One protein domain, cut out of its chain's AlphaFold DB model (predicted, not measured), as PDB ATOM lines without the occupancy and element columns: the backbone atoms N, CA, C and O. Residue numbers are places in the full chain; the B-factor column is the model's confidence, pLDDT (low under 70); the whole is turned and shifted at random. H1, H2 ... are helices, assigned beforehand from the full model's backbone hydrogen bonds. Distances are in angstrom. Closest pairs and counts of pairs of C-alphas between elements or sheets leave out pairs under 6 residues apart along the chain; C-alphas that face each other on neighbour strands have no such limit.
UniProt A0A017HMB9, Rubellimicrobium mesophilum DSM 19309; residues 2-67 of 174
ATOM      1  N   VAL A   2     -33.635 -37.911  54.297       77.25
ATOM      2  CA  VAL A   2     -32.375 -37.995  53.518       77.25
ATOM      3  C   VAL A   2     -31.645 -39.347  53.649       77.25
ATOM      4  O   VAL A   2     -31.316 -39.961  52.644       77.25
ATOM      5  N   SER A   3     -31.462 -39.875  54.867       79.56
ATOM      6  CA  SER A   3     -30.729 -41.142  55.083       79.56
ATOM      7  C   SER A   3     -31.370 -42.373  54.410       79.56
ATOM      8  O   SER A   3     -30.657 -43.260  53.947       79.56
ATOM      9  N   GLY A   4     -32.705 -42.421  54.312       84.31
ATOM     10  CA  GLY A   4     -33.413 -43.532  53.660       84.31
ATOM     11  C   GLY A   4     -33.282 -43.508  52.135       84.31
ATOM     12  O   GLY A   4     -33.100 -44.558  51.521       84.31
ATOM     13  N   ALA A   5     -33.302 -42.311  51.543       83.50
ATOM     14  CA  ALA A   5     -33.088 -42.131  50.111       83.50
ATOM     15  C   ALA A   5     -31.668 -42.555  49.706       83.50
ATOM     16  O   ALA A   5     -31.520 -43.350  48.787       83.50
ATOM     17  N   ILE A   6     -30.647 -42.131  50.466       85.19
ATOM     18  CA  ILE A   6     -29.244 -42.512  50.216       85.19
ATOM     19  C   ILE A   6     -29.066 -44.033  50.269       85.19
ATOM     20  O   ILE A   6     -28.407 -44.610  49.412       85.19
ATOM     21  N   ARG A   7     -29.660 -44.704  51.263       86.00
ATOM     22  CA  ARG A   7     -29.537 -46.162  51.392       86.00
ATOM     23  C   ARG A   7     -30.179 -46.896  50.215       86.00
ATOM     24  O   ARG A   7     -29.621 -47.879  49.749       86.00
ATOM     25  N   THR A   8     -31.328 -46.417  49.748       84.12
ATOM     26  CA  THR A   8     -32.036 -47.023  48.611       84.12
ATOM     27  C   THR A   8     -31.246 -46.837  47.317       84.12
ATOM     28  O   THR A   8     -31.043 -47.798  46.586       84.12
ATOM     29  N   ASP A   9     -30.729 -45.633  47.076       84.44
ATOM     30  CA  ASP A   9     -29.914 -45.317  45.898       84.44
ATOM     31  C   ASP A   9     -28.582 -46.090  45.884       84.44
ATOM     32  O   ASP A   9     -28.178 -46.634  44.857       84.44
ATOM     33  N   PHE A  10     -27.934 -46.243  47.046       84.62
ATOM     34  CA  PHE A  10     -26.719 -47.053  47.179       84.62
ATOM     35  C   PHE A  10     -26.971 -48.536  46.887       84.62
ATOM     36  O   PHE A  10     -26.175 -49.170  46.205       84.62
ATOM     37  N   ILE A  11     -28.079 -49.097  47.381       85.25
ATOM     38  CA  ILE A  11     -28.430 -50.498  47.114       85.25
ATOM     39  C   ILE A  11     -28.693 -50.699  45.619       85.25
ATOM     40  O   ILE A  11     -28.123 -51.613  45.032       85.25
ATOM     41  N   LEU A  12     -29.487 -49.821  44.997       86.94
ATOM     42  CA  LEU A  12     -29.808 -49.936  43.572       86.94
ATOM     43  C   LEU A  12     -28.576 -49.760  42.676       86.94
ATOM     44  O   LEU A  12     -28.384 -50.516  41.727       86.94
ATOM     45  N   SER A  13     -27.707 -48.795  42.977       87.56
ATOM     46  CA  SER A  13     -26.463 -48.605  42.218       87.56
ATOM     47  C   SER A  13     -25.476 -49.762  42.411       87.56
ATOM     48  O   SER A  13     -24.851 -50.196  41.441       87.56
ATOM     49  N   ALA A  14     -25.371 -50.311  43.626       87.94
ATOM     50  CA  ALA A  14     -24.555 -51.491  43.897       87.94
ATOM     51  C   ALA A  14     -25.076 -52.737  43.169       87.94
ATOM     52  O   ALA A  14     -24.280 -53.500  42.628       87.94
ATOM     53  N   GLU A  15     -26.394 -52.925  43.107       87.38
ATOM     54  CA  GLU A  15     -27.032 -54.026  42.383       87.38
ATOM     55  C   GLU A  15     -26.728 -53.966  40.884       87.38
ATOM     56  O   GLU A  15     -26.235 -54.938  40.311       87.38
ATOM     57  N   ILE A  16     -26.921 -52.803  40.259       88.38
ATOM     58  CA  ILE A  16     -26.606 -52.602  38.840       88.38
ATOM     59  C   ILE A  16     -25.123 -52.890  38.568       88.38
ATOM     60  O   ILE A  16     -24.793 -53.528  37.564       88.38
ATOM     61  N   MET A  17     -24.218 -52.475  39.461       90.19
ATOM     62  CA  MET A  17     -22.793 -52.797  39.328       90.19
ATOM     63  C   MET A  17     -22.480 -54.270  39.530       90.19
ATOM     64  O   MET A  17     -21.653 -54.792  38.790       90.19
ATOM     65  N   ALA A  18     -23.136 -54.954  40.465       87.06
ATOM     66  CA  ALA A  18     -22.949 -56.387  40.664       87.06
ATOM     67  C   ALA A  18     -23.386 -57.188  39.428       87.06
ATOM     68  O   ALA A  18     -22.650 -58.063  38.978       87.06
ATOM     69  N   ILE A  19     -24.528 -56.838  38.829       87.25
ATOM     70  CA  ILE A  19     -25.011 -57.454  37.583       87.25
ATOM     71  C   ILE A  19     -24.026 -57.189  36.448       87.25
ATOM     72  O   ILE A  19     -23.606 -58.112  35.758       87.25
ATOM     73  N   SER A  20     -23.615 -55.930  36.282       89.06
ATOM     74  CA  SER A  20     -22.655 -55.546  35.242       89.06
ATOM     75  C   SER A  20     -21.349 -56.321  35.403       89.06
ATOM     76  O   SER A  20     -20.844 -56.886  34.440       89.06
ATOM     77  N   LEU A  21     -20.843 -56.418  36.633       87.94
ATOM     78  CA  LEU A  21     -19.635 -57.161  36.965       87.94
ATOM     79  C   LEU A  21     -19.758 -58.653  36.632       87.94
ATOM     80  O   LEU A  21     -18.811 -59.212  36.088       87.94
ATOM     81  N   ALA A  22     -20.903 -59.277  36.914       83.88
ATOM     82  CA  ALA A  22     -21.141 -60.690  36.621       83.88
ATOM     83  C   ALA A  22     -21.162 -61.002  35.112       83.88
ATOM     84  O   ALA A  22     -20.867 -62.123  34.717       83.88
ATOM     85  N   THR A  23     -21.482 -60.014  34.269       83.62
ATOM     86  CA  THR A  23     -21.536 -60.175  32.802       83.62
ATOM     87  C   THR A  23     -20.216 -59.891  32.079       83.62
ATOM     88  O   THR A  23     -20.128 -60.086  30.869       83.62
ATOM     89  N   ILE A  24     -19.190 -59.397  32.781       88.88
ATOM     90  CA  ILE A  24     -17.912 -59.022  32.162       88.88
ATOM     91  C   ILE A  24     -16.956 -60.219  32.160       88.88
ATOM     92  O   ILE A  24     -16.402 -60.582  33.193       88.88
ATOM     93  N   GLU A  25     -16.667 -60.747  30.972       84.56
ATOM     94  CA  GLU A  25     -15.722 -61.859  30.754       84.56
ATOM     95  C   GLU A  25     -14.244 -61.414  30.657       84.56
ATOM     96  O   GLU A  25     -13.390 -62.143  30.165       84.56
ATOM     97  N   ALA A  26     -13.907 -60.197  31.099       84.19
ATOM     98  CA  ALA A  26     -12.539 -59.679  31.028       84.19
ATOM     99  C   ALA A  26     -11.683 -60.127  32.227       84.19
ATOM    100  O   ALA A  26     -12.044 -59.860  33.381       84.19
ATOM    101  N   ASP A  27     -10.517 -60.717  31.941       79.75
ATOM    102  CA  ASP A  27      -9.550 -61.184  32.947       79.75
ATOM    103  C   ASP A  27      -8.729 -60.049  33.584       79.75
ATOM    104  O   ASP A  27      -8.360 -60.125  34.756       79.75
ATOM    105  N   ASP A  28      -8.453 -58.974  32.838       93.25
ATOM    106  CA  ASP A  28      -7.654 -57.844  33.322       93.25
ATOM    107  C   ASP A  28      -8.497 -56.780  34.053       93.25
ATOM    108  O   ASP A  28      -9.565 -56.350  33.596       93.25
ATOM    109  N   LEU A  29      -7.967 -56.306  35.187       93.06
ATOM    110  CA  LEU A  29      -8.635 -55.360  36.081       93.06
ATOM    111  C   LEU A  29      -8.901 -54.004  35.415       93.06
ATOM    112  O   LEU A  29      -9.933 -53.390  35.688       93.06
ATOM    113  N   VAL A  30      -8.004 -53.530  34.544       95.06
ATOM    114  CA  VAL A  30      -8.144 -52.224  33.885       95.06
ATOM    115  C   VAL A  30      -9.294 -52.270  32.889       95.06
ATOM    116  O   VAL A  30     -10.159 -51.393  32.909       95.06
ATOM    117  N   THR A  31      -9.356 -53.325  32.075       92.50
ATOM    118  CA  THR A  31     -10.457 -53.524  31.118       92.50
ATOM    119  C   THR A  31     -11.799 -53.590  31.844       92.50
ATOM    120  O   THR A  31     -12.736 -52.871  31.495       92.50
ATOM    121  N   ARG A  32     -11.877 -54.386  32.916       93.44
ATOM    122  CA  ARG A  32     -13.084 -54.509  33.737       93.44
ATOM    123  C   ARG A  32     -13.502 -53.177  34.365       93.44
ATOM    124  O   ARG A  32     -14.681 -52.832  34.323       93.44
ATOM    125  N   ALA A  33     -12.557 -52.408  34.907       92.88
ATOM    126  CA  ALA A  33     -12.835 -51.101  35.501       92.88
ATOM    127  C   ALA A  33     -13.371 -50.094  34.471       92.88
ATOM    128  O   ALA A  33     -14.323 -49.372  34.762       92.88
ATOM    129  N   ILE A  34     -12.805 -50.074  33.259       94.69
ATOM    130  CA  ILE A  34     -13.274 -49.210  32.167       94.69
ATOM    131  C   ILE A  34     -14.699 -49.584  31.756       94.69
ATOM    132  O   ILE A  34     -15.540 -48.696  31.612       94.69
ATOM    133  N   VAL A  35     -14.994 -50.879  31.603       93.06
ATOM    134  CA  VAL A  35     -16.341 -51.339  31.238       93.06
ATOM    135  C   VAL A  35     -17.351 -50.976  32.325       93.06
ATOM    136  O   VAL A  35     -18.382 -50.389  32.011       93.06
ATOM    137  N   LEU A  36     -17.048 -51.233  33.601       92.88
ATOM    138  CA  LEU A  36     -17.930 -50.851  34.710       92.88
ATOM    139  C   LEU A  36     -18.166 -49.339  34.770       92.88
ATOM    140  O   LEU A  36     -19.302 -48.907  34.958       92.88
ATOM    141  N   ALA A  37     -17.127 -48.527  34.559       93.75
ATOM    142  CA  ALA A  37     -17.267 -47.074  34.501       93.75
ATOM    143  C   ALA A  37     -18.172 -46.640  33.335       93.75
ATOM    144  O   ALA A  37     -19.063 -45.809  33.522       93.75
ATOM    145  N   ALA A  38     -17.992 -47.230  32.150       94.62
ATOM    146  CA  ALA A  38     -18.823 -46.951  30.985       94.62
ATOM    147  C   ALA A  38     -20.289 -47.344  31.221       94.62
ATOM    148  O   ALA A  38     -21.185 -46.544  30.950       94.62
ATOM    149  N   VAL A  39     -20.538 -48.533  31.778       93.62
ATOM    150  CA  VAL A  39     -21.889 -49.013  32.102       93.62
ATOM    151  C   VAL A  39     -22.539 -48.138  33.172       93.62
ATOM    152  O   VAL A  39     -23.683 -47.722  33.002       93.62
ATOM    153  N   GLY A  40     -21.811 -47.782  34.233       91.25
ATOM    154  CA  GLY A  40     -22.306 -46.892  35.282       91.25
ATOM    155  C   GLY A  40     -22.741 -45.530  34.736       91.25
ATOM    156  O   GLY A  40     -23.841 -45.062  35.038       91.25
ATOM    157  N   ILE A  41     -21.930 -44.915  33.868       94.62
ATOM    158  CA  ILE A  41     -22.275 -43.649  33.202       94.62
ATOM    159  C   ILE A  41     -23.483 -43.833  32.277       94.62
ATOM    160  O   ILE A  41     -24.434 -43.052  32.344       94.62
ATOM    161  N   ALA A  42     -23.468 -44.867  31.434       94.81
ATOM    162  CA  ALA A  42     -24.526 -45.125  30.463       94.81
ATOM    163  C   ALA A  42     -25.882 -45.340  31.144       94.81
ATOM    164  O   ALA A  42     -26.870 -44.715  30.759       94.81
ATOM    165  N   ILE A  43     -25.928 -46.165  32.193       92.12
ATOM    166  CA  ILE A  43     -27.158 -46.437  32.938       92.12
ATOM    167  C   ILE A  43     -27.615 -45.198  33.709       92.12
ATOM    168  O   ILE A  43     -28.808 -44.907  33.710       92.12
ATOM    169  N   THR A  44     -26.697 -44.415  34.287       92.00
ATOM    170  CA  THR A  44     -27.049 -43.135  34.926       92.00
ATOM    171  C   THR A  44     -27.759 -42.220  33.929       92.00
ATOM    172  O   THR A  44     -28.866 -41.749  34.189       92.00
ATOM    173  N   ILE A  45     -27.177 -42.016  32.746       95.69
ATOM    174  CA  ILE A  45     -27.787 -41.181  31.706       95.69
ATOM    175  C   ILE A  45     -29.133 -41.762  31.258       95.69
ATOM    176  O   ILE A  45     -30.106 -41.019  31.140       95.69
ATOM    177  N   ALA A  46     -29.212 -43.074  31.035       93.88
ATOM    178  CA  ALA A  46     -30.427 -43.726  30.564       93.88
ATOM    179  C   ALA A  46     -31.575 -43.615  31.577       93.88
ATOM    180  O   ALA A  46     -32.661 -43.157  31.222       93.88
ATOM    181  N   VAL A  47     -31.345 -43.976  32.842       92.06
ATOM    182  CA  VAL A  47     -32.381 -43.982  33.884       92.06
ATOM    183  C   VAL A  47     -32.846 -42.563  34.189       92.06
ATOM    184  O   VAL A  47     -34.043 -42.283  34.110       92.06
ATOM    185  N   TYR A  48     -31.921 -41.637  34.468       91.25
ATOM    186  CA  TYR A  48     -32.294 -40.249  34.756       91.25
ATOM    187  C   TYR A  48     -32.881 -39.544  33.528       91.25
ATOM    188  O   TYR A  48     -33.793 -38.731  33.671       91.25
ATOM    189  N   GLY A  49     -32.428 -39.893  32.320       95.44
ATOM    190  CA  GLY A  49     -33.001 -39.414  31.065       95.44
ATOM    191  C   GLY A  49     -34.453 -39.855  30.885       95.44
ATOM    192  O   GLY A  49     -35.317 -39.020  30.620       95.44
ATOM    193  N   VAL A  50     -34.756 -41.138  31.099       95.31
ATOM    194  CA  VAL A  50     -36.132 -41.660  31.034       95.31
ATOM    195  C   VAL A  50     -37.020 -40.999  32.088       95.31
ATOM    196  O   VAL A  50     -38.115 -40.548  31.759       95.31
ATOM    197  N   VAL A  51     -36.547 -40.866  33.331       94.00
ATOM    198  CA  VAL A  51     -37.300 -40.176  34.393       94.00
ATOM    199  C   VAL A  51     -37.577 -38.719  34.010       94.00
ATOM    200  O   VAL A  51     -38.712 -38.259  34.140       94.00
ATOM    201  N   ALA A  52     -36.587 -38.004  33.469       95.75
ATOM    202  CA  ALA A  52     -36.766 -36.630  33.006       95.75
ATOM    203  C   ALA A  52     -37.799 -36.526  31.874       95.75
ATOM    204  O   ALA A  52     -38.614 -35.604  31.875       95.75
ATOM    205  N   LEU A  53     -37.813 -37.478  30.934       95.56
ATOM    206  CA  LEU A  53     -38.816 -37.537  29.868       95.56
ATOM    207  C   LEU A  53     -40.227 -37.780  30.418       95.56
ATOM    208  O   LEU A  53     -41.167 -37.120  29.977       95.56
ATOM    209  N   ILE A  54     -40.377 -38.677  31.398       93.69
ATOM    210  CA  ILE A  54     -41.666 -38.958  32.048       93.69
ATOM    211  C   ILE A  54     -42.201 -37.700  32.743       93.69
ATOM    212  O   ILE A  54     -43.344 -37.309  32.507       93.69
ATOM    213  N   VAL A  55     -41.368 -37.026  33.542       94.06
ATOM    214  CA  VAL A  55     -41.752 -35.785  34.238       94.06
ATOM    215  C   VAL A  55     -42.094 -34.683  33.234       94.06
ATOM    216  O   VAL A  55     -43.107 -34.001  33.370       94.06
ATOM    217  N   LYS A  56     -41.308 -34.555  32.158       94.50
ATOM    218  CA  LYS A  56     -41.572 -33.576  31.100       94.50
ATOM    219  C   LYS A  56     -42.910 -33.825  30.403       94.50
ATOM    220  O   LYS A  56     -43.603 -32.866  30.064       94.50
ATOM    221  N   ALA A  57     -43.272 -35.085  30.173       93.25
ATOM    222  CA  ALA A  57     -44.558 -35.444  29.589       93.25
ATOM    223  C   ALA A  57     -45.730 -35.052  30.505       93.25
ATOM    224  O   ALA A  57     -46.745 -34.563  30.001       93.25
ATOM    225  N   ASP A  58     -45.577 -35.193  31.827       93.56
ATOM    226  CA  ASP A  58     -46.571 -34.741  32.809       93.56
ATOM    227  C   ASP A  58     -46.753 -33.215  32.777       93.56
ATOM    228  O   ASP A  58     -47.871 -32.716  32.614       93.56
ATOM    229  N   ASP A  59     -45.644 -32.469  32.807       93.94
ATOM    230  CA  ASP A  59     -45.647 -31.003  32.744       93.94
ATOM    231  C   ASP A  59     -46.313 -30.481  31.462       93.94
ATOM    232  O   ASP A  59     -47.126 -29.548  31.493       93.94
ATOM    233  N   ILE A  60     -45.997 -31.098  30.316       93.12
ATOM    234  CA  ILE A  60     -46.610 -30.771  29.024       93.12
ATOM    235  C   ILE A  60     -48.108 -31.098  29.051       93.12
ATOM    236  O   ILE A  60     -48.918 -30.284  28.600       93.12
ATOM    237  N   GLY A  61     -48.498 -32.241  29.621       92.81
ATOM    238  CA  GLY A  61     -49.899 -32.607  29.831       92.81
ATOM    239  C   GLY A  61     -50.655 -31.546  30.632       92.81
ATOM    240  O   GLY A  61     -51.710 -31.066  30.199       92.81
ATOM    241  N   ALA A  62     -50.079 -31.101  31.749       93.00
ATOM    242  CA  ALA A  62     -50.652 -30.071  32.607       93.00
ATOM    243  C   ALA A  62     -50.750 -28.708  31.904       93.00
ATOM    244  O   ALA A  62     -51.751 -27.999  32.052       93.00
ATOM    245  N   ALA A  63     -49.747 -28.341  31.105       93.38
ATOM    246  CA  ALA A  63     -49.778 -27.128  30.295       93.38
ATOM    247  C   ALA A  63     -50.887 -27.183  29.228       93.38
ATOM    248  O   ALA A  63     -51.673 -26.239  29.107       93.38
ATOM    249  N   MET A  64     -51.021 -28.303  28.508       92.69
ATOM    250  CA  MET A  64     -52.076 -28.504  27.506       92.69
ATOM    251  C   MET A  64     -53.478 -28.487  28.127       92.69
ATOM    252  O   MET A  64     -54.398 -27.897  27.555       92.69
ATOM    253  N   ALA A  65     -53.645 -29.048  29.329       91.62
ATOM    254  CA  ALA A  65     -54.910 -29.057  30.066       91.62
ATOM    255  C   ALA A  65     -55.403 -27.652  30.476       91.62
ATOM    256  O   ALA A  65     -56.594 -27.466  30.738       91.62
ATOM    257  N   ARG A  66     -54.513 -26.650  30.514       91.81
ATOM    258  CA  ARG A  66     -54.850 -25.236  30.767       91.81
ATOM    259  C   ARG A  66     -55.003 -24.407  29.483       91.81
ATOM    260  O   ARG A  66     -55.396 -23.244  29.551       91.81
ATOM    261  N   GLY A  67     -54.709 -24.988  28.319       89.75
ATOM    262  CA  GLY A  67     -54.739 -24.317  27.020       89.75
ATOM    263  C   GLY A  67     -56.145 -24.004  26.497       89.75
ATOM    264  O   GLY A  67     -57.155 -24.508  26.986       89.75
TER     265      GLY A  67
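AT A GLANCE: This is residues 2 to 67 of the 174 residues of a protein of Rubellimicrobium mesophilum DSM 19309 (UniProt A0A017HMB9). What does the model look like on first sight? It is an open, uneven V of two helices: a very long helix, H2, makes the longest axis, and the shorter H1 meets it near H2's first residues with its own last residues. The free arms, residues 2 to 12 of H1 and residues 45 to 67, spread away from that meeting place. What is it made of, and how large is it? The printed part has 66 residues with two named helices, H1 then H2, and no named strand, and its class is all helix. It is extended, with a radius of gyration of the C-alphas of 17.3 A and spans of 59 by 26 by 14 A.

IN THESE COORDINATES: Where is the first helix? H1 is residues 2 to 22, 30.4 A from first to last C-alpha, with C-alpha 2 at (-32.375, -37.995, 53.518). Where is the second? H2 is residues 29 to 65, 53.6 A long between its first and last C-alphas, and C-alpha 65 is at (-54.910, -29.057, 30.066).

HOW THE PARTS SIT: Where do H1 and H2 meet? They touch, H1 with residues 16 to 21 alone and H2 with residues 32 to 40 alone; their closest C-alphas, those of Ser 20 and Leu 36, are 6.7 A apart. How do they run? They run opposite ways at a steep tilt of 51 degrees. What do the backbones show? In H1 and H2 every O i to N i+4 pair is within hydrogen-bond range.

THE WHOLE: Which C-alphas are farthest apart? Those of Asp 27 and Gly 67, at 58.6 A. Is there a cut or a long link? The printed part has no cut, and six residues make a short link from H1 to H2. How confident is the model? The mean pLDDT of the printed part is 90.3, and no printed residue is under 70.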